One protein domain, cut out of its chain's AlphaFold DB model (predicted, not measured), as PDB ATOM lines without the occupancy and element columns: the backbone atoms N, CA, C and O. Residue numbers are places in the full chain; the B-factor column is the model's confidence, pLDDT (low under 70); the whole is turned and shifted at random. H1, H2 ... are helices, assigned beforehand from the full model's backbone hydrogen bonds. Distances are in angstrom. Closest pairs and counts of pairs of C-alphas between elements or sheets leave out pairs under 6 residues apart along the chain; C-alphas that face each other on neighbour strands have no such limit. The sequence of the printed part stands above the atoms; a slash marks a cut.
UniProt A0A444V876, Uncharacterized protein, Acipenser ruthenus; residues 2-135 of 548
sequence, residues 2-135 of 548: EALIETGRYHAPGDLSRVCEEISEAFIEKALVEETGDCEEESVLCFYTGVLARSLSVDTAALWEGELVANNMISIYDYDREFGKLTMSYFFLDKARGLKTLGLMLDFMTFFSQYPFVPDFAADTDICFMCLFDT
ATOM      1  N   GLU A   2     390.265 370.230 254.366       44.38
ATOM      2  CA  GLU A   2     389.761 371.055 253.244       44.38
ATOM      3  C   GLU A   2     389.168 370.211 252.099       44.38
ATOM      4  O   GLU A   2     388.016 370.415 251.743       44.38
ATOM      5  N   ALA A   3     389.843 369.143 251.658       51.19
ATOM      6  CA  ALA A   3     389.303 368.223 250.644       51.19
ATOM      7  C   ALA A   3     388.007 367.473 251.057       51.19
ATOM      8  O   ALA A   3     387.195 367.111 250.208       51.19
ATOM      9  N   LEU A   4     387.781 367.223 252.355       50.00
ATOM     10  CA  LEU A   4     386.548 366.579 252.852       50.00
ATOM     11  C   LEU A   4     385.380 367.576 252.920       50.00
ATOM     12  O   LEU A   4     384.230 367.202 252.694       50.00
ATOM     13  N   ILE A   5     385.693 368.848 253.180       53.62
ATOM     14  CA  ILE A   5     384.744 369.965 253.138       53.62
ATOM     15  C   ILE A   5     384.360 370.265 251.680       53.62
ATOM     16  O   ILE A   5     383.179 370.371 251.360       53.62
ATOM     17  N   GLU A   6     385.341 370.323 250.776       51.25
ATOM     18  CA  GLU A   6     385.137 370.604 249.348       51.25
ATOM     19  C   GLU A   6     384.347 369.511 248.616       51.25
ATOM     20  O   GLU A   6     383.623 369.803 247.667       51.25
ATOM     21  N   THR A   7     384.436 368.253 249.060       62.09
ATOM     22  CA  THR A   7     383.711 367.129 248.438       62.09
ATOM     23  C   THR A   7     382.253 366.997 248.889       62.09
ATOM     24  O   THR A   7     381.575 366.064 248.461       62.09
ATOM     25  N   GLY A   8     381.749 367.900 249.743       52.62
ATOM     26  CA  GLY A   8     380.366 367.846 250.233       52.62
ATOM     27  C   GLY A   8     380.079 366.631 251.123       52.62
ATOM     28  O   GLY A   8     378.935 366.224 251.280       52.62
ATOM     29  N   ARG A   9     381.111 366.011 251.707       53.62
ATOM     30  CA  ARG A   9     380.950 364.868 252.625       53.62
ATOM     31  C   ARG A   9     380.683 365.281 254.074       53.62
ATOM     32  O   ARG A   9     380.531 364.402 254.916       53.62
ATOM     33  N   TYR A  10     380.620 366.585 254.342       48.16
ATOM     34  CA  TYR A  10     380.388 367.179 255.655       48.16
ATOM     35  C   TYR A  10     379.169 368.114 255.598       48.16
ATOM     36  O   TYR A  10     379.270 369.241 255.110       48.16
ATOM     37  N   HIS A  11     378.008 367.652 256.061       49.84
ATOM     38  CA  HIS A  11     376.747 368.398 256.012       49.84
ATOM     39  C   HIS A  11     376.048 368.575 257.374       49.84
ATOM     40  O   HIS A  11     375.154 369.417 257.464       49.84
ATOM     41  N   ALA A  12     376.449 367.886 258.452       52.81
ATOM     42  CA  ALA A  12     375.836 368.067 259.779       52.81
ATOM     43  C   ALA A  12     376.750 367.655 260.962       52.81
ATOM     44  O   ALA A  12     377.725 366.942 260.758       52.81
ATOM     45  N   PRO A  13     376.424 368.013 262.226       48.94
ATOM     46  CA  PRO A  13     377.167 367.587 263.425       48.94
ATOM     47  C   PRO A  13     377.301 366.061 263.606       48.94
ATOM     48  O   PRO A  13     378.223 365.611 264.276       48.94
ATOM     49  N   GLY A  14     376.422 365.265 262.985       53.31
ATOM     50  CA  GLY A  14     376.546 363.802 262.920       53.31
ATOM     51  C   GLY A  14     377.647 363.299 261.973       53.31
ATOM     52  O   GLY A  14     378.067 362.154 262.097       53.31
ATOM     53  N   ASP A  15     378.160 364.146 261.072       61.88
ATOM     54  CA  ASP A  15     379.285 363.814 260.190       61.88
ATOM     55  C   ASP A  15     380.641 363.941 260.894       61.88
ATOM     56  O   ASP A  15     381.623 363.411 260.383       61.88
ATOM     57  N   LEU A  16     380.730 364.597 262.062       62.97
ATOM     58  CA  LEU A  16     382.017 364.791 262.739       62.97
ATOM     59  C   LEU A  16     382.641 363.462 263.172       62.97
ATOM     60  O   LEU A  16     383.817 363.248 262.906       62.97
ATOM     61  N   SER A  17     381.856 362.545 263.750       67.19
ATOM     62  CA  SER A  17     382.347 361.210 264.131       67.19
ATOM     63  C   SER A  17     382.848 360.433 262.915       67.19
ATOM     64  O   SER A  17     383.961 359.919 262.930       67.19
ATOM     65  N   ARG A  18     382.071 360.425 261.822       70.88
ATOM     66  CA  ARG A  18     382.444 359.728 260.583       70.88
ATOM     67  C   ARG A  18     383.689 360.337 259.938       70.88
ATOM     68  O   ARG A  18     384.555 359.621 259.456       70.88
ATOM     69  N   VAL A  19     383.812 361.661 259.943       68.19
ATOM     70  CA  VAL A  19     384.996 362.353 259.421       68.19
ATOM     71  C   VAL A  19     386.218 362.127 260.301       68.19
ATOM     72  O   VAL A  19     387.314 361.961 259.773       68.19
ATOM     73  N   CYS A  20     386.051 362.063 261.618       68.75
ATOM     74  CA  CYS A  20     387.109 361.678 262.543       68.75
ATOM     75  C   CYS A  20     387.560 360.223 262.328       68.75
ATOM     76  O   CYS A  20     388.764 359.971 262.336       68.75
ATOM     77  N   GLU A  21     386.645 359.294 262.038       72.25
ATOM     78  CA  GLU A  21     386.971 357.916 261.638       72.25
ATOM     79  C   GLU A  21     387.748 357.876 260.314       72.25
ATOM     80  O   GLU A  21     388.843 357.316 260.267       72.25
ATOM     81  N   GLU A  22     387.248 358.542 259.265       71.25
ATOM     82  CA  GLU A  22     387.906 358.610 257.950       71.25
ATOM     83  C   GLU A  22     389.315 359.238 258.050       71.25
ATOM     84  O   GLU A  22     390.265 358.760 257.426       71.25
ATOM     85  N   ILE A  23     389.480 360.291 258.863       68.38
ATOM     86  CA  ILE A  23     390.784 360.917 259.135       68.38
ATOM     87  C   ILE A  23     391.684 359.964 259.924       68.38
ATOM     88  O   ILE A  23     392.850 359.810 259.566       68.38
ATOM     89  N   SER A  24     391.164 359.321 260.972       74.56
ATOM     90  CA  SER A  24     391.907 358.352 261.782       74.56
ATOM     91  C   SER A  24     392.483 357.240 260.911       74.56
ATOM     92  O   SER A  24     393.693 357.012 260.922       74.56
ATOM     93  N   GLU A  25     391.638 356.582 260.116       74.25
ATOM     94  CA  GLU A  25     392.051 355.491 259.234       74.25
ATOM     95  C   GLU A  25     393.089 355.953 258.211       74.25
ATOM     96  O   GLU A  25     394.153 355.344 258.105       74.25
ATOM     97  N   ALA A  26     392.835 357.071 257.522       69.25
ATOM     98  CA  ALA A  26     393.741 357.587 256.502       69.25
ATOM     99  C   ALA A  26     395.119 357.962 257.072       69.25
ATOM    100  O   ALA A  26     396.147 357.667 256.461       69.25
ATOM    101  N   PHE A  27     395.165 358.603 258.242       69.06
ATOM    102  CA  PHE A  27     396.416 359.046 258.857       69.06
ATOM    103  C   PHE A  27     397.199 357.897 259.497       69.06
ATOM    104  O   PHE A  27     398.423 357.855 259.354       69.06
ATOM    105  N   ILE A  28     396.519 356.940 260.141       72.50
ATOM    106  CA  ILE A  28     397.160 355.720 260.651       72.50
ATOM    107  C   ILE A  28     397.687 354.890 259.478       72.50
ATOM    108  O   ILE A  28     398.838 354.457 259.507       72.50
ATOM    109  N   GLU A  29     396.899 354.694 258.418       75.19
ATOM    110  CA  GLU A  29     397.347 353.942 257.248       75.19
ATOM    111  C   GLU A  29     398.543 354.617 256.577       75.19
ATOM    112  O   GLU A  29     399.551 353.948 256.332       75.19
ATOM    113  N   LYS A  30     398.478 355.933 256.347       71.94
ATOM    114  CA  LYS A  30     399.591 356.708 255.791       71.94
ATOM    115  C   LYS A  30     400.849 356.550 256.642       71.94
ATOM    116  O   LYS A  30     401.899 356.186 256.111       71.94
ATOM    117  N   ALA A  31     400.721 356.724 257.960       68.00
ATOM    118  CA  ALA A  31     401.825 356.546 258.891       68.00
ATOM    119  C   ALA A  31     402.430 355.140 258.799       68.00
ATOM    120  O   ALA A  31     403.640 355.009 258.928       68.00
ATOM    121  N   LEU A  32     401.628 354.099 258.550       69.50
ATOM    122  CA  LEU A  32     402.088 352.711 258.431       69.50
ATOM    123  C   LEU A  32     402.680 352.343 257.060       69.50
ATOM    124  O   LEU A  32     403.444 351.379 256.997       69.50
ATOM    125  N   VAL A  33     402.307 353.039 255.981       69.19
ATOM    126  CA  VAL A  33     402.736 352.736 254.600       69.19
ATOM    127  C   VAL A  33     403.987 353.515 254.199       69.19
ATOM    128  O   VAL A  33     404.813 352.982 253.461       69.19
ATOM    129  N   GLU A  34     404.158 354.749 254.675       66.00
ATOM    130  CA  GLU A  34     405.303 355.568 254.275       66.00
ATOM    131  C   GLU A  34     406.624 355.010 254.845       66.00
ATOM    132  O   GLU A  34     406.912 355.059 256.050       66.00
ATOM    133  N   GLU A  35     407.451 354.466 253.944       56.09
ATOM    134  CA  GLU A  35     408.877 354.226 254.162       56.09
ATOM    135  C   GLU A  35     409.599 355.571 254.137       56.09
ATOM    136  O   GLU A  35     410.172 355.998 253.133       56.09
ATOM    137  N   THR A  36     409.543 356.294 255.245       47.88
ATOM    138  CA  THR A  36     410.211 357.583 255.332       47.88
ATOM    139  C   THR A  36     411.712 357.356 255.470       47.88
ATOM    140  O   THR A  36     412.231 357.166 256.568       47.88
ATOM    141  N   GLY A  37     412.408 357.374 254.332       46.12
ATOM    142  CA  GLY A  37     413.867 357.421 254.270       46.12
ATOM    143  C   GLY A  37     414.457 358.616 255.023       46.12
ATOM    144  O   GLY A  37     415.581 358.492 255.492       46.12
ATOM    145  N   ASP A  38     413.685 359.701 255.218       45.34
ATOM    146  CA  ASP A  38     414.146 360.928 255.890       45.34
ATOM    147  C   ASP A  38     413.116 361.654 256.796       45.34
ATOM    148  O   ASP A  38     413.501 362.610 257.463       45.34
ATOM    149  N   CYS A  39     411.843 361.229 256.895       55.84
ATOM    150  CA  CYS A  39     410.815 361.952 257.681       55.84
ATOM    151  C   CYS A  39     410.049 361.105 258.719       55.84
ATOM    152  O   CYS A  39     408.827 360.968 258.693       55.84
ATOM    153  N   GLU A  40     410.788 360.511 259.657       65.75
ATOM    154  CA  GLU A  40     410.217 359.720 260.760       65.75
ATOM    155  C   GLU A  40     409.272 360.558 261.647       65.75
ATOM    156  O   GLU A  40     408.227 360.068 262.071       65.75
ATOM    157  N   GLU A  41     409.583 361.842 261.850       69.44
ATOM    158  CA  GLU A  41     408.751 362.768 262.630       69.44
ATOM    159  C   GLU A  41     407.372 362.997 261.992       69.44
ATOM    160  O   GLU A  41     406.366 362.975 262.699       69.44
ATOM    161  N   GLU A  42     407.284 363.124 260.662       71.31
ATOM    162  CA  GLU A  42     405.998 363.244 259.960       71.31
ATOM    163  C   GLU A  42     405.134 361.991 260.123       71.31
ATOM    164  O   GLU A  42     403.929 362.105 260.350       71.31
ATOM    165  N   SER A  43     405.733 360.796 260.063       72.94
ATOM    166  CA  SER A  43     405.012 359.538 260.308       72.94
ATOM    167  C   SER A  43     404.439 359.482 261.727       72.94
ATOM    168  O   SER A  43     403.294 359.068 261.914       72.94
ATOM    169  N   VAL A  44     405.216 359.911 262.727       73.38
ATOM    170  CA  VAL A  44     404.780 359.934 264.131       73.38
ATOM    171  C   VAL A  44     403.678 360.970 264.346       73.38
ATOM    172  O   VAL A  44     402.675 360.661 264.984       73.38
ATOM    173  N   LEU A  45     403.809 362.166 263.766       71.62
ATOM    174  CA  LEU A  45     402.771 363.200 263.816       71.62
ATOM    175  C   LEU A  45     401.486 362.754 263.113       71.62
ATOM    176  O   LEU A  45     400.394 363.002 263.625       71.62
ATOM    177  N   CYS A  46     401.599 362.063 261.975       71.19
ATOM    178  CA  CYS A  46     400.442 361.496 261.294       71.19
ATOM    179  C   CYS A  46     399.750 360.456 262.177       71.19
ATOM    180  O   CYS A  46     398.539 360.529 262.368       71.19
ATOM    181  N   PHE A  47     400.515 359.539 262.771       78.88
ATOM    182  CA  PHE A  47     399.972 358.534 263.677       78.88
ATOM    183  C   PHE A  47     399.285 359.169 264.891       78.88
ATOM    184  O   PHE A  47     398.130 358.859 265.160       78.88
ATOM    185  N   TYR A  48     399.943 360.118 265.563       78.31
ATOM    186  CA  TYR A  48     399.375 360.870 266.685       78.31
ATOM    187  C   TYR A  48     398.065 361.576 266.307       78.31
ATOM    188  O   TYR A  48     397.066 361.452 267.010       78.31
ATOM    189  N   THR A  49     398.039 362.253 265.156       75.25
ATOM    190  CA  THR A  49     396.832 362.919 264.639       75.25
ATOM    191  C   THR A  49     395.708 361.918 264.379       75.25
ATOM    192  O   THR A  49     394.552 362.201 264.683       75.25
ATOM    193  N   GLY A  50     396.037 360.733 263.860       71.31
ATOM    194  CA  GLY A  50     395.070 359.657 263.667       71.31
ATOM    195  C   GLY A  50     394.499 359.131 264.988       71.31
ATOM    196  O   GLY A  50     393.288 358.968 265.106       71.31
ATOM    197  N   VAL A  51     395.340 358.947 266.012       78.19
ATOM    198  CA  VAL A  51     394.897 358.525 267.354       78.19
ATOM    199  C   VAL A  51     394.013 359.589 268.017       78.19
ATOM    200  O   VAL A  51     392.994 359.240 268.611       78.19
ATOM    201  N   LEU A  52     394.348 360.875 267.869       76.81
ATOM    202  CA  LEU A  52     393.501 361.985 268.317       76.81
ATOM    203  C   LEU A  52     392.157 362.019 267.585       76.81
ATOM    204  O   LEU A  52     391.119 362.221 268.201       76.81
ATOM    205  N   ALA A  53     392.151 361.819 266.267       70.19
ATOM    206  CA  ALA A  53     390.905 361.769 265.511       70.19
ATOM    207  C   ALA A  53     390.025 360.604 265.993       70.19
ATOM    208  O   ALA A  53     388.838 360.800 266.236       70.19
ATOM    209  N   ARG A  54     390.626 359.433 266.243       81.62
ATOM    210  CA  ARG A  54     389.937 358.278 266.833       81.62
ATOM    211  C   ARG A  54     389.367 358.594 268.215       81.62
ATOM    212  O   ARG A  54     388.245 358.198 268.500       81.62
ATOM    213  N   SER A  55     390.092 359.323 269.065       82.00
ATOM    214  CA  SER A  55     389.617 359.655 270.419       82.00
ATOM    215  C   SER A  55     388.408 360.588 270.426       82.00
ATOM    216  O   SER A  55     387.674 360.622 271.412       82.00
ATOM    217  N   LEU A  56     388.183 361.318 269.330       77.12
ATOM    218  CA  LEU A  56     387.007 362.161 269.123       77.12
ATOM    219  C   LEU A  56     385.813 361.401 268.525       77.12
ATOM    220  O   LEU A  56     384.691 361.892 268.621       77.12
ATOM    221  N   SER A  57     386.037 360.242 267.896       74.06
ATOM    222  CA  SER A  57     384.977 359.443 267.269       74.06
ATOM    223  C   SER A  57     384.484 358.277 268.122       74.06
ATOM    224  O   SER A  57     383.406 357.750 267.865       74.06
ATOM    225  N   VAL A  58     385.256 357.845 269.123       80.50
ATOM    226  CA  VAL A  58     384.882 356.717 269.987       80.50
ATOM    227  C   VAL A  58     384.361 357.185 271.344       80.50
ATOM    228  O   VAL A  58     384.845 358.165 271.909       80.50
ATOM    229  N   ASP A  59     383.408 356.435 271.902       86.12
ATOM    230  CA  ASP A  59     383.028 356.566 273.309       86.12
ATOM    231  C   ASP A  59     384.153 355.995 274.182       86.12
ATOM    232  O   ASP A  59     384.262 354.790 274.414       86.12
ATOM    233  N   THR A  60     385.044 356.872 274.628       83.44
ATOM    234  CA  THR A  60     386.209 356.496 275.430       83.44
ATOM    235  C   THR A  60     385.867 356.066 276.844       83.44
ATOM    236  O   THR A  60     386.652 355.327 277.434       83.44
ATOM    237  N   ALA A  61     384.714 356.469 277.386       83.75
ATOM    238  CA  ALA A  61     384.249 355.957 278.668       83.75
ATOM    239  C   ALA A  61     383.871 354.478 278.526       83.75
ATOM    240  O   ALA A  61     384.335 353.643 279.302       83.75
ATOM    241  N   ALA A  62     383.134 354.135 277.464       84.69
ATOM    242  CA  ALA A  62     382.843 352.743 277.132       84.69
ATOM    243  C   ALA A  62     384.116 351.944 276.793       84.69
ATOM    244  O   ALA A  62     384.248 350.796 277.215       84.69
ATOM    245  N   LEU A  63     385.077 352.549 276.080       85.44
ATOM    246  CA  LEU A  63     386.378 351.936 275.785       85.44
ATOM    247  C   LEU A  63     387.157 351.612 277.068       85.44
ATOM    248  O   LEU A  63     387.727 350.528 277.204       85.44
ATOM    249  N   TRP A  64     387.156 352.550 278.014       84.88
ATOM    250  CA  TRP A  64     387.810 352.409 279.306       84.88
ATOM    251  C   TRP A  64     387.183 351.294 280.142       84.88
ATOM    252  O   TRP A  64     387.867 350.342 280.518       84.88
ATOM    253  N   GLU A  65     385.881 351.391 280.405       84.56
ATOM    254  CA  GLU A  65     385.162 350.456 281.274       84.56
ATOM    255  C   GLU A  65     385.049 349.056 280.657       84.56
ATOM    256  O   GLU A  65     385.142 348.056 281.371       84.56
ATOM    257  N   GLY A  66     384.860 348.979 279.338       82.25
ATOM    258  CA  GLY A  66     384.617 347.732 278.620       82.25
ATOM    259  C   GLY A  66     385.888 346.972 278.258       82.25
ATOM    260  O   GLY A  66     386.008 345.793 278.581       82.25
ATOM    261  N   GLU A  67     386.841 347.627 277.593       88.81
ATOM    262  CA  GLU A  67     388.013 346.949 277.026       88.81
ATOM    263  C   GLU A  67     389.253 347.109 277.909       88.81
ATOM    264  O   GLU A  67     389.897 346.118 278.267       88.81
ATOM    265  N   LEU A  68     389.598 348.338 278.304       88.62
ATOM    266  CA  LEU A  68     390.868 348.608 278.990       88.62
ATOM    267  C   LEU A  68     390.895 348.047 280.415       88.62
ATOM    268  O   LEU A  68     391.840 347.341 280.779       88.62
ATOM    269  N   VAL A  69     389.836 348.269 281.196       86.62
ATOM    270  CA  VAL A  69     389.697 347.698 282.545       86.62
ATOM    271  C   VAL A  69     389.640 346.170 282.486       86.62
ATOM    272  O   VAL A  69     390.357 345.502 283.232       86.62
ATOM    273  N   ALA A  70     388.864 345.594 281.562       88.62
ATOM    274  CA  ALA A  70     388.732 344.141 281.434       88.62
ATOM    275  C   ALA A  70     390.051 343.439 281.070       88.62
ATOM    276  O   ALA A  70     390.252 342.274 281.420       88.62
ATOM    277  N   ASN A  71     390.964 344.140 280.390       89.06
ATOM    278  CA  ASN A  71     392.280 343.620 280.022       89.06
ATOM    279  C   ASN A  71     393.421 344.144 280.928       89.06
ATOM    280  O   ASN A  71     394.585 343.893 280.619       89.06
ATOM    281  N   ASN A  72     393.115 344.802 282.057       88.25
ATOM    282  CA  ASN A  72     394.089 345.371 283.004       88.25
ATOM    283  C   ASN A  72     395.117 346.314 282.343       88.25
ATOM    284  O   ASN A  72     396.320 346.197 282.593       88.25
ATOM    285  N   MET A  73     394.654 347.210 281.469       88.75
ATOM    286  CA  MET A  73     395.465 348.255 280.838       88.75
ATOM    287  C   MET A  73     394.955 349.635 281.261       88.75
ATOM    288  O   MET A  73     394.372 350.363 280.466       88.75
ATOM    289  N   ILE A  74     395.131 349.966 282.542       85.38
ATOM    290  CA  ILE A  74     394.537 351.159 283.174       85.38
ATOM    291  C   ILE A  74     395.580 352.211 283.571       85.38
ATOM    292  O   ILE A  74     395.269 353.218 284.199       85.38
ATOM    293  N   SER A  75     396.841 351.986 283.237       85.00
ATOM    294  CA  SER A  75     397.936 352.828 283.696       85.00
ATOM    295  C   SER A  75     399.069 352.880 282.679       85.00
ATOM    296  O   SER A  75     399.161 352.026 281.789       85.00
ATOM    297  N   ILE A  76     399.950 353.879 282.802       83.56
ATOM    298  CA  ILE A  76     401.157 353.940 281.971       83.56
ATOM    299  C   ILE A  76     402.040 352.725 282.269       83.56
ATOM    300  O   ILE A  76     402.670 352.202 281.351       83.56
ATOM    301  N   TYR A  77     402.061 352.238 283.511       84.38
ATOM    302  CA  TYR A  77     402.789 351.023 283.866       84.38
ATOM    303  C   TYR A  77     402.251 349.792 283.133       84.38
ATOM    304  O   TYR A  77     403.027 349.008 282.584       84.38
ATOM    305  N   ASP A  78     400.929 349.619 283.076       86.00
ATOM    306  CA  ASP A  78     400.317 348.495 282.365       86.00
ATOM    307  C   ASP A  78     400.604 348.556 280.862       86.00
ATOM    308  O   ASP A  78     400.948 347.536 280.258       86.00
ATOM    309  N   TYR A  79     400.511 349.750 280.269       90.62
ATOM    310  CA  TYR A  79     400.897 349.974 278.878       90.62
ATOM    311  C   TYR A  79     402.368 349.615 278.644       90.62
ATOM    312  O   TYR A  79     402.675 348.852 277.728       90.62
ATOM    313  N   ASP A  80     403.278 350.112 279.484       85.06
ATOM    314  CA  ASP A  80     404.720 349.878 279.365       85.06
ATOM    315  C   ASP A  80     405.072 348.391 279.541       85.06
ATOM    316  O   ASP A  80     405.885 347.834 278.797       85.06
ATOM    317  N   ARG A  81     404.380 347.703 280.456       84.25
ATOM    318  CA  ARG A  81     404.481 346.254 280.653       84.25
ATOM    319  C   ARG A  81     404.065 345.486 279.400       84.25
ATOM    320  O   ARG A  81     404.786 344.576 278.986       84.25
ATOM    321  N   GLU A  82     402.915 345.803 278.806       86.25
ATOM    322  CA  GLU A  82     402.439 345.116 277.595       86.25
ATOM    323  C   GLU A  82     403.277 345.467 276.362       86.25
ATOM    324  O   GLU A  82     403.631 344.566 275.599       86.25
ATOM    325  N   PHE A  83     403.684 346.732 276.212       84.88
ATOM    326  CA  PHE A  83     404.648 347.170 275.201       84.88
ATOM    327  C   PHE A  83     405.924 346.343 275.278       84.88
ATOM    328  O   PHE A  83     406.421 345.812 274.278       84.88
ATOM    329  N   GLY A  84     406.447 346.191 276.488       75.88
ATOM    330  CA  GLY A  84     407.645 345.432 276.697       75.88
ATOM    331  C   GLY A  84     407.447 343.932 276.397       75.88
ATOM    332  O   GLY A  84     408.242 343.331 275.667       75.88
ATOM    333  N   LYS A  85     406.353 343.319 276.870       78.44
ATOM    334  CA  LYS A  85     406.018 341.923 276.530       78.44
ATOM    335  C   LYS A  85     405.955 341.720 275.020       78.44
ATOM    336  O   LYS A  85     406.570 340.777 274.517       78.44
ATOM    337  N   LEU A  86     405.265 342.604 274.298       76.94
ATOM    338  CA  LEU A  86     405.207 342.602 272.835       76.94
ATOM    339  C   LEU A  86     406.603 342.695 272.231       76.94
ATOM    340  O   LEU A  86     406.933 341.895 271.367       76.94
ATOM    341  N   THR A  87     407.448 343.596 272.725       71.00
ATOM    342  CA  THR A  87     408.822 343.791 272.242       71.00
ATOM    343  C   THR A  87     409.665 342.510 272.348       71.00
ATOM    344  O   THR A  87     410.401 342.184 271.415       71.00
ATOM    345  N   MET A  88     409.530 341.741 273.434       62.84
ATOM    346  CA  MET A  88     410.289 340.493 273.646       62.84
ATOM    347  C   MET A  88     409.719 339.281 272.938       62.84
ATOM    348  O   MET A  88     410.460 338.419 272.463       62.84
ATOM    349  N   SER A  89     408.395 339.185 272.924       66.12
ATOM    350  CA  SER A  89     407.688 338.021 272.408       66.12
ATOM    351  C   SER A  89     407.195 338.224 270.980       66.12
ATOM    352  O   SER A  89     406.610 337.311 270.416       66.12
ATOM    353  N   TYR A  90     407.494 339.364 270.348       66.56
ATOM    354  CA  TYR A  90     407.050 339.746 269.006       66.56
ATOM    355  C   TYR A  90     407.156 338.617 267.971       66.56
ATOM    356  O   TYR A  90     406.217 338.389 267.206       66.56
ATOM    357  N   PHE A  91     408.270 337.878 267.941       56.97
ATOM    358  CA  PHE A  91     408.441 336.757 267.008       56.97
ATOM    359  C   PHE A  91     407.558 335.561 267.343       56.97
ATOM    360  O   PHE A  91     407.004 334.944 266.434       56.97
ATOM    361  N   PHE A  92     407.387 335.286 268.629       61.19
ATOM    362  CA  PHE A  92     406.743 334.088 269.161       61.19
ATOM    363  C   PHE A  92     405.241 334.254 269.395       61.19
ATOM    364  O   PHE A  92     404.528 333.261 269.500       61.19
ATOM    365  N   LEU A  93     404.751 335.494 269.456       64.81
ATOM    366  CA  LEU A  93     403.334 335.787 269.602       64.81
ATOM    367  C   LEU A  93     402.569 335.323 268.368       64.81
ATOM    368  O   LEU A  93     402.919 335.662 267.225       64.81
ATOM    369  N   ASP A  94     401.495 334.582 268.627       71.75
ATOM    370  CA  ASP A  94     400.511 334.235 267.622       71.75
ATOM    371  C   ASP A  94     399.863 335.507 267.052       71.75
ATOM    372  O   ASP A  94     399.749 336.540 267.723       71.75
ATOM    373  N   LYS A  95     399.471 335.443 265.771       74.38
ATOM    374  CA  LYS A  95     398.948 336.603 265.031       74.38
ATOM    375  C   LYS A  95     397.759 337.230 265.765       74.38
ATOM    376  O   LYS A  95     397.709 338.449 265.893       74.38
ATOM    377  N   ALA A  96     396.834 336.404 266.255       76.31
ATOM    378  CA  ALA A  96     395.608 336.858 266.900       76.31
ATOM    379  C   ALA A  96     395.890 337.582 268.223       76.31
ATOM    380  O   ALA A  96     395.405 338.691 268.429       76.31
ATOM    381  N   ARG A  97     396.719 337.001 269.092       77.38
ATOM    382  CA  ARG A  97     397.077 337.588 270.385       77.38
ATOM    383  C   ARG A  97     397.873 338.866 270.233       77.38
ATOM    384  O   ARG A  97     397.566 339.834 270.912       77.38
ATOM    385  N   GLY A  98     398.852 338.899 269.332       78.88
ATOM    386  CA  GLY A  98     399.616 340.120 269.114       78.88
ATOM    387  C   GLY A  98     398.778 341.242 268.501       78.88
ATOM    388  O   GLY A  98     398.900 342.378 268.947       78.88
ATOM    389  N   LEU A  99     397.864 340.937 267.567       79.88
ATOM    390  CA  LEU A  99     396.889 341.919 267.076       79.88
ATOM    391  C   LEU A  99     395.948 342.395 268.186       79.88
ATOM    392  O   LEU A  99     395.683 343.590 268.265       79.88
ATOM    393  N   LYS A 100     395.489 341.495 269.065       85.06
ATOM    394  CA  LYS A 100     394.668 341.865 270.224       85.06
ATOM    395  C   LYS A 100     395.425 342.818 271.152       85.06
ATOM    396  O   LYS A 100     394.894 343.868 271.489       85.06
ATOM    397  N   THR A 101     396.659 342.491 271.543       86.00
ATOM    398  CA  THR A 101     397.460 343.354 272.426       86.00
ATOM    399  C   THR A 101     397.770 344.697 271.765       86.00
ATOM    400  O   THR A 101     397.665 345.728 272.416       86.00
ATOM    401  N   LEU A 102     398.088 344.714 270.467       86.06
ATOM    402  CA  LEU A 102     398.284 345.953 269.708       86.06
ATOM    403  C   LEU A 102     397.020 346.813 269.635       86.06
ATOM    404  O   LEU A 102     397.121 348.032 269.742       86.06
ATOM    405  N   GLY A 103     395.853 346.186 269.476       87.88
ATOM    406  CA  GLY A 103     394.558 346.855 269.555       87.88
ATOM    407  C   GLY A 103     394.355 347.510 270.918       87.88
ATOM    408  O   GLY A 103     394.130 348.710 270.971       87.88
ATOM    409  N   LEU A 104     394.578 346.765 272.005       89.19
ATOM    410  CA  LEU A 104     394.474 347.294 273.372       89.19
ATOM    411  C   LEU A 104     395.429 348.464 273.623       89.19
ATOM    412  O   LEU A 104     395.036 349.461 274.214       89.19
ATOM    413  N   MET A 105     396.671 348.372 273.145       91.62
ATOM    414  CA  MET A 105     397.633 349.467 273.258       91.62
ATOM    415  C   MET A 105     397.206 350.704 272.465       91.62
ATOM    416  O   MET A 105     397.380 351.823 272.942       91.62
ATOM    417  N   LEU A 106     396.649 350.520 271.265       90.06
ATOM    418  CA  LEU A 106     396.082 351.616 270.484       90.06
ATOM    419  C   LEU A 106     394.889 352.240 271.209       90.06
ATOM    420  O   LEU A 106     394.830 353.459 271.315       90.06
ATOM    421  N   ASP A 107     393.991 351.419 271.748       90.69
ATOM    422  CA  ASP A 107     392.817 351.857 272.500       90.69
ATOM    423  C   ASP A 107     393.211 352.608 273.779       90.69
ATOM    424  O   ASP A 107     392.622 353.643 274.091       90.69
ATOM    425  N   PHE A 108     394.269 352.167 274.466       92.19
ATOM    426  CA  PHE A 108     394.849 352.893 275.593       92.19
ATOM    427  C   PHE A 108     395.351 354.268 275.158       92.19
ATOM    428  O   PHE A 108     394.986 355.267 275.768       92.19
ATOM    429  N   MET A 109     396.123 354.352 274.068       88.19
ATOM    430  CA  MET A 109     396.596 355.640 273.549       88.19
ATOM    431  C   MET A 109     395.440 356.526 273.069       88.19
ATOM    432  O   MET A 109     395.492 357.740 273.257       88.19
ATOM    433  N   THR A 110     394.380 355.948 272.498       84.81
ATOM    434  CA  THR A 110     393.149 356.653 272.117       84.81
ATOM    435  C   THR A 110     392.459 357.256 273.335       84.81
ATOM    436  O   THR A 110     392.159 358.447 273.323       84.81
ATOM    437  N   PHE A 111     392.257 356.475 274.397       87.25
ATOM    438  CA  PHE A 111     391.718 356.976 275.661       87.25
ATOM    439  C   PHE A 111     392.602 358.093 276.230       87.25
ATOM    440  O   PHE A 111     392.128 359.183 276.549       87.25
ATOM    441  N   PHE A 112     393.912 357.856 276.281       83.62
ATOM    442  CA  PHE A 112     394.864 358.775 276.892       83.62
ATOM    443  C   PHE A 112     394.994 360.104 276.135       83.62
ATOM    444  O   PHE A 112     395.201 361.150 276.745       83.62
ATOM    445  N   SER A 113     394.814 360.086 274.812       81.75
ATOM    446  CA  SER A 113     394.872 361.272 273.945       81.75
ATOM    447  C   SER A 113     393.794 362.316 274.252       81.75
ATOM    448  O   SER A 113     393.881 363.442 273.766       81.75
ATOM    449  N   GLN A 114     392.763 361.968 275.025       78.06
ATOM    450  CA  GLN A 114     391.734 362.921 275.447       78.06
ATOM    451  C   GLN A 114     392.198 363.860 276.555       78.06
ATOM    452  O   GLN A 114     391.600 364.919 276.762       78.06
ATOM    453  N   TYR A 115     393.257 363.483 277.268       72.88
ATOM    454  CA  TYR A 115     393.784 364.279 278.353       72.88
ATOM    455  C   TYR A 115     394.964 365.115 277.846       72.88
ATOM    456  O   TYR A 115     395.956 364.566 277.363       72.88
ATOM    457  N   PRO A 116     394.910 366.453 277.969       62.06
ATOM    458  CA  PRO A 116     396.041 367.307 277.605       62.06
ATOM    459  C   PRO A 116     397.224 367.153 278.579       62.06
ATOM    460  O   PRO A 116     398.338 367.589 278.283       62.06
ATOM    461  N   PHE A 117     396.983 366.533 279.733       71.19
ATOM    462  CA  PHE A 117     397.948 366.200 280.774       71.19
ATOM    463  C   PHE A 117     397.786 364.734 281.184       71.19
ATOM    464  O   PHE A 117     396.708 364.165 281.067       71.19
ATOM    465  N   VAL A 118     398.857 364.124 281.677       68.06
ATOM    466  CA  VAL A 118     398.850 362.756 282.209       68.06
ATOM    467  C   VAL A 118     398.013 362.731 283.495       68.06
ATOM    468  O   VAL A 118     398.391 363.420 284.445       68.06
ATOM    469  N   PRO A 119     396.897 361.977 283.556       70.06
ATOM    470  CA  PRO A 119     396.092 361.885 284.770       70.06
ATOM    471  C   PRO A 119     396.856 361.196 285.903       70.06
ATOM    472  O   PRO A 119     397.565 360.220 285.659       70.06
ATOM    473  N   ASP A 120     396.653 361.638 287.146       67.94
ATOM    474  CA  ASP A 120     397.370 361.105 288.316       67.94
ATOM    475  C   ASP A 120     397.207 359.594 288.489       67.94
ATOM    476  O   ASP A 120     398.167 358.900 288.812       67.94
ATOM    477  N   PHE A 121     396.010 359.062 288.219       72.19
ATOM    478  CA  PHE A 121     395.743 357.625 288.336       72.19
ATOM    479  C   PHE A 121     396.570 356.777 287.360       72.19
ATOM    480  O   PHE A 121     396.751 355.589 287.599       72.19
ATOM    481  N   ALA A 122     397.047 357.374 286.266       69.50
ATOM    482  CA  ALA A 122     397.861 356.705 285.264       69.50
ATOM    483  C   ALA A 122     399.337 357.122 285.324       69.50
ATOM    484  O   ALA A 122     400.150 356.590 284.575       69.50
ATOM    485  N   ALA A 123     399.695 358.065 286.199       71.38
ATOM    486  CA  ALA A 123     401.045 358.592 286.380       71.38
ATOM    487  C   ALA A 123     401.902 357.709 287.309       71.38
ATOM    488  O   ALA A 123     402.652 358.227 288.136       71.38
ATOM    489  N   ASP A 124     401.780 356.388 287.184       72.50
ATOM    490  CA  ASP A 124     402.281 355.389 288.137       72.50
ATOM    491  C   ASP A 124     403.645 354.781 287.766       72.50
ATOM    492  O   ASP A 124     404.192 353.952 288.493       72.50
ATOM    493  N   THR A 125     404.230 355.224 286.651       73.81
ATOM    494  CA  THR A 125     405.533 354.747 286.176       73.81
ATOM    495  C   THR A 125     406.653 355.712 286.541       73.81
ATOM    496  O   THR A 125     406.925 356.671 285.814       73.81
ATOM    497  N   ASP A 126     407.375 355.410 287.620       68.06
ATOM    498  CA  ASP A 126     408.609 356.124 287.977       68.06
ATOM    499  C   ASP A 126     409.768 355.786 287.036       68.06
ATOM    500  O   ASP A 126     410.589 356.642 286.714       68.06
ATOM    501  N   ILE A 127     409.832 354.539 286.569       73.50
ATOM    502  CA  ILE A 127     410.865 354.050 285.656       73.50
ATOM    503  C   ILE A 127     410.188 353.163 284.625       73.50
ATOM    504  O   ILE A 127     409.610 352.137 284.974       73.50
ATOM    505  N   CYS A 128     410.286 353.539 283.354       77.50
ATOM    506  CA  CYS A 128     409.739 352.737 282.273       77.50
ATOM    507  C   CYS A 128     410.791 351.865 281.580       77.50
ATOM    508  O   CYS A 128     412.001 352.018 281.785       77.50
ATOM    509  N   PHE A 129     410.326 350.998 280.687       74.62
ATOM    510  CA  PHE A 129     411.145 350.142 279.842       74.62
ATOM    511  C   PHE A 129     412.249 350.919 279.108       74.62
ATOM    512  O   PHE A 129     413.401 350.485 279.063       74.62
ATOM    513  N   MET A 130     411.921 352.108 278.596       73.19
ATOM    514  CA  MET A 130     412.861 352.993 277.898       73.19
ATOM    515  C   MET A 130     413.960 353.521 278.828       73.19
ATOM    516  O   MET A 130     415.135 353.489 278.481       73.19
ATOM    517  N   CYS A 131     413.601 353.958 280.042       72.00
ATOM    518  CA  CYS A 131     414.558 354.406 281.059       72.00
ATOM    519  C   CYS A 131     415.543 353.301 281.427       72.00
ATOM    520  O   CYS A 131     416.755 353.520 281.485       72.00
ATOM    521  N   LEU A 132     415.028 352.089 281.645       69.62
ATOM    522  CA  LEU A 132     415.867 350.932 281.936       69.62
ATOM    523  C   LEU A 132     416.803 350.619 280.769       69.62
ATOM    524  O   LEU A 132     417.981 350.331 280.992       69.62
ATOM    525  N   PHE A 133     416.312 350.740 279.535       66.56
ATOM    526  CA  PHE A 133     417.131 350.554 278.347       66.56
ATOM    527  C   PHE A 133     418.227 351.625 278.207       66.56
ATOM    528  O   PHE A 133     419.366 351.305 277.850       66.56
ATOM    529  N   ASP A 134     417.915 352.892 278.474       65.31
ATOM    530  CA  ASP A 134     418.805 354.015 278.172       65.31
ATOM    531  C   ASP A 134     419.972 354.165 279.162       65.31
ATOM    532  O   ASP A 134     420.974 354.819 278.858       65.31
ATOM    533  N   THR A 135     419.906 353.536 280.338       63.38
ATOM    534  CA  THR A 135     420.957 353.707 281.350       63.38
ATOM    535  C   THR A 135     422.229 352.874 281.129       63.38
ATOM    536  O   THR A 135     422.214 351.846 280.449       63.38
TER     537      THR A 135
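AT A GLANCE: This is residues 2 to 135 of the 548 residues of an uncharacterized protein of Acipenser ruthenus (UniProt A0A444V876). Two helical hairpins, H2 with H3 and H5 with H6, meet at a corner where the last parts of H3 and H6 come together, and the short helix H4 packs on the later part of H6. The small helices H1 and H7 lie at far ends of the model, H1 near H2 and H7 beyond H5. The printed part has 134 residues with seven named helices, H1 to H7 in order along the chain, and no named strand; the class is all helix. It is only just compact, close to loose, with a radius of gyration of the C-alphas of 16.7 A and spans of 51 by 39 by 31 A.

HOW THE PARTS SIT: H1, residues 2 to 6, is close to but not clearly touching H2, residues 15 to 33; their closest C-alphas, those of Leu 4 and Val 19, are 8.0 A apart. H2 touches H3, residues 40 to 57, and the two form a helical hairpin at a shallow tilt of 26 degrees, opposite ways; their closest C-alphas, those of Ser 24 and Gly 50, are 3.9 A apart. H3 and H4, residues 60 to 68, meet only through their link. H5, residues 76 to 89, touches H6, residues 95 to 112, as a second helical hairpin at a shallow tilt of 24 degrees, opposite ways; the closest C-alphas, those of Tyr 79 and Met 105, are 6.5 A apart. H6 is the hub, touching three helices. With residues 106 to 111 alone it touches residues 51 to 55 of H3, about perpendicular at 76 degrees, the C-alphas of Ser 55 and Thr 110 being closest at 4.9 A. With residues 104 to 111 alone it touches H4, opposite ways at a shallow tilt of 34 degrees, only just short of steep; the closest C-alphas, those of Thr 60 and Phe 111, are 5.5 A apart. H7, residues 129 to 134, only just touches H5, at its residues 80 to 84 alone, with 3 pairs of C-alphas within 8 A; the closest, those of Asp 80 and Phe 129, are 6.4 A apart. H2 and H6 are apart, as are H3 and H5. In each of the seven helices every O i to N i+4 pair is within hydrogen-bond range.

IN THESE COORDINATES: H1 begins at C-alpha 2, (389.761, 371.055, 253.244). H2 is 26.5 A from first to last C-alpha, H3 26.1 A, H5 19.7 A and H6 25.5 A. H6 ends at C-alpha 112, (394.864, 358.775, 276.892), and H7 at C-alpha 134, (418.805, 354.015, 278.172).

THE WHOLE: The two C-alphas farthest apart, those of Gly 8 and Thr 135, are 53.1 A apart. The printed part has no cut. The link from H6 to H7, residues 113 to 128, is long. The mean pLDDT of the printed part is 73.1, and 47 residues are under 70, among them residues 2 to 17, 31 to 41 and 88 to 93.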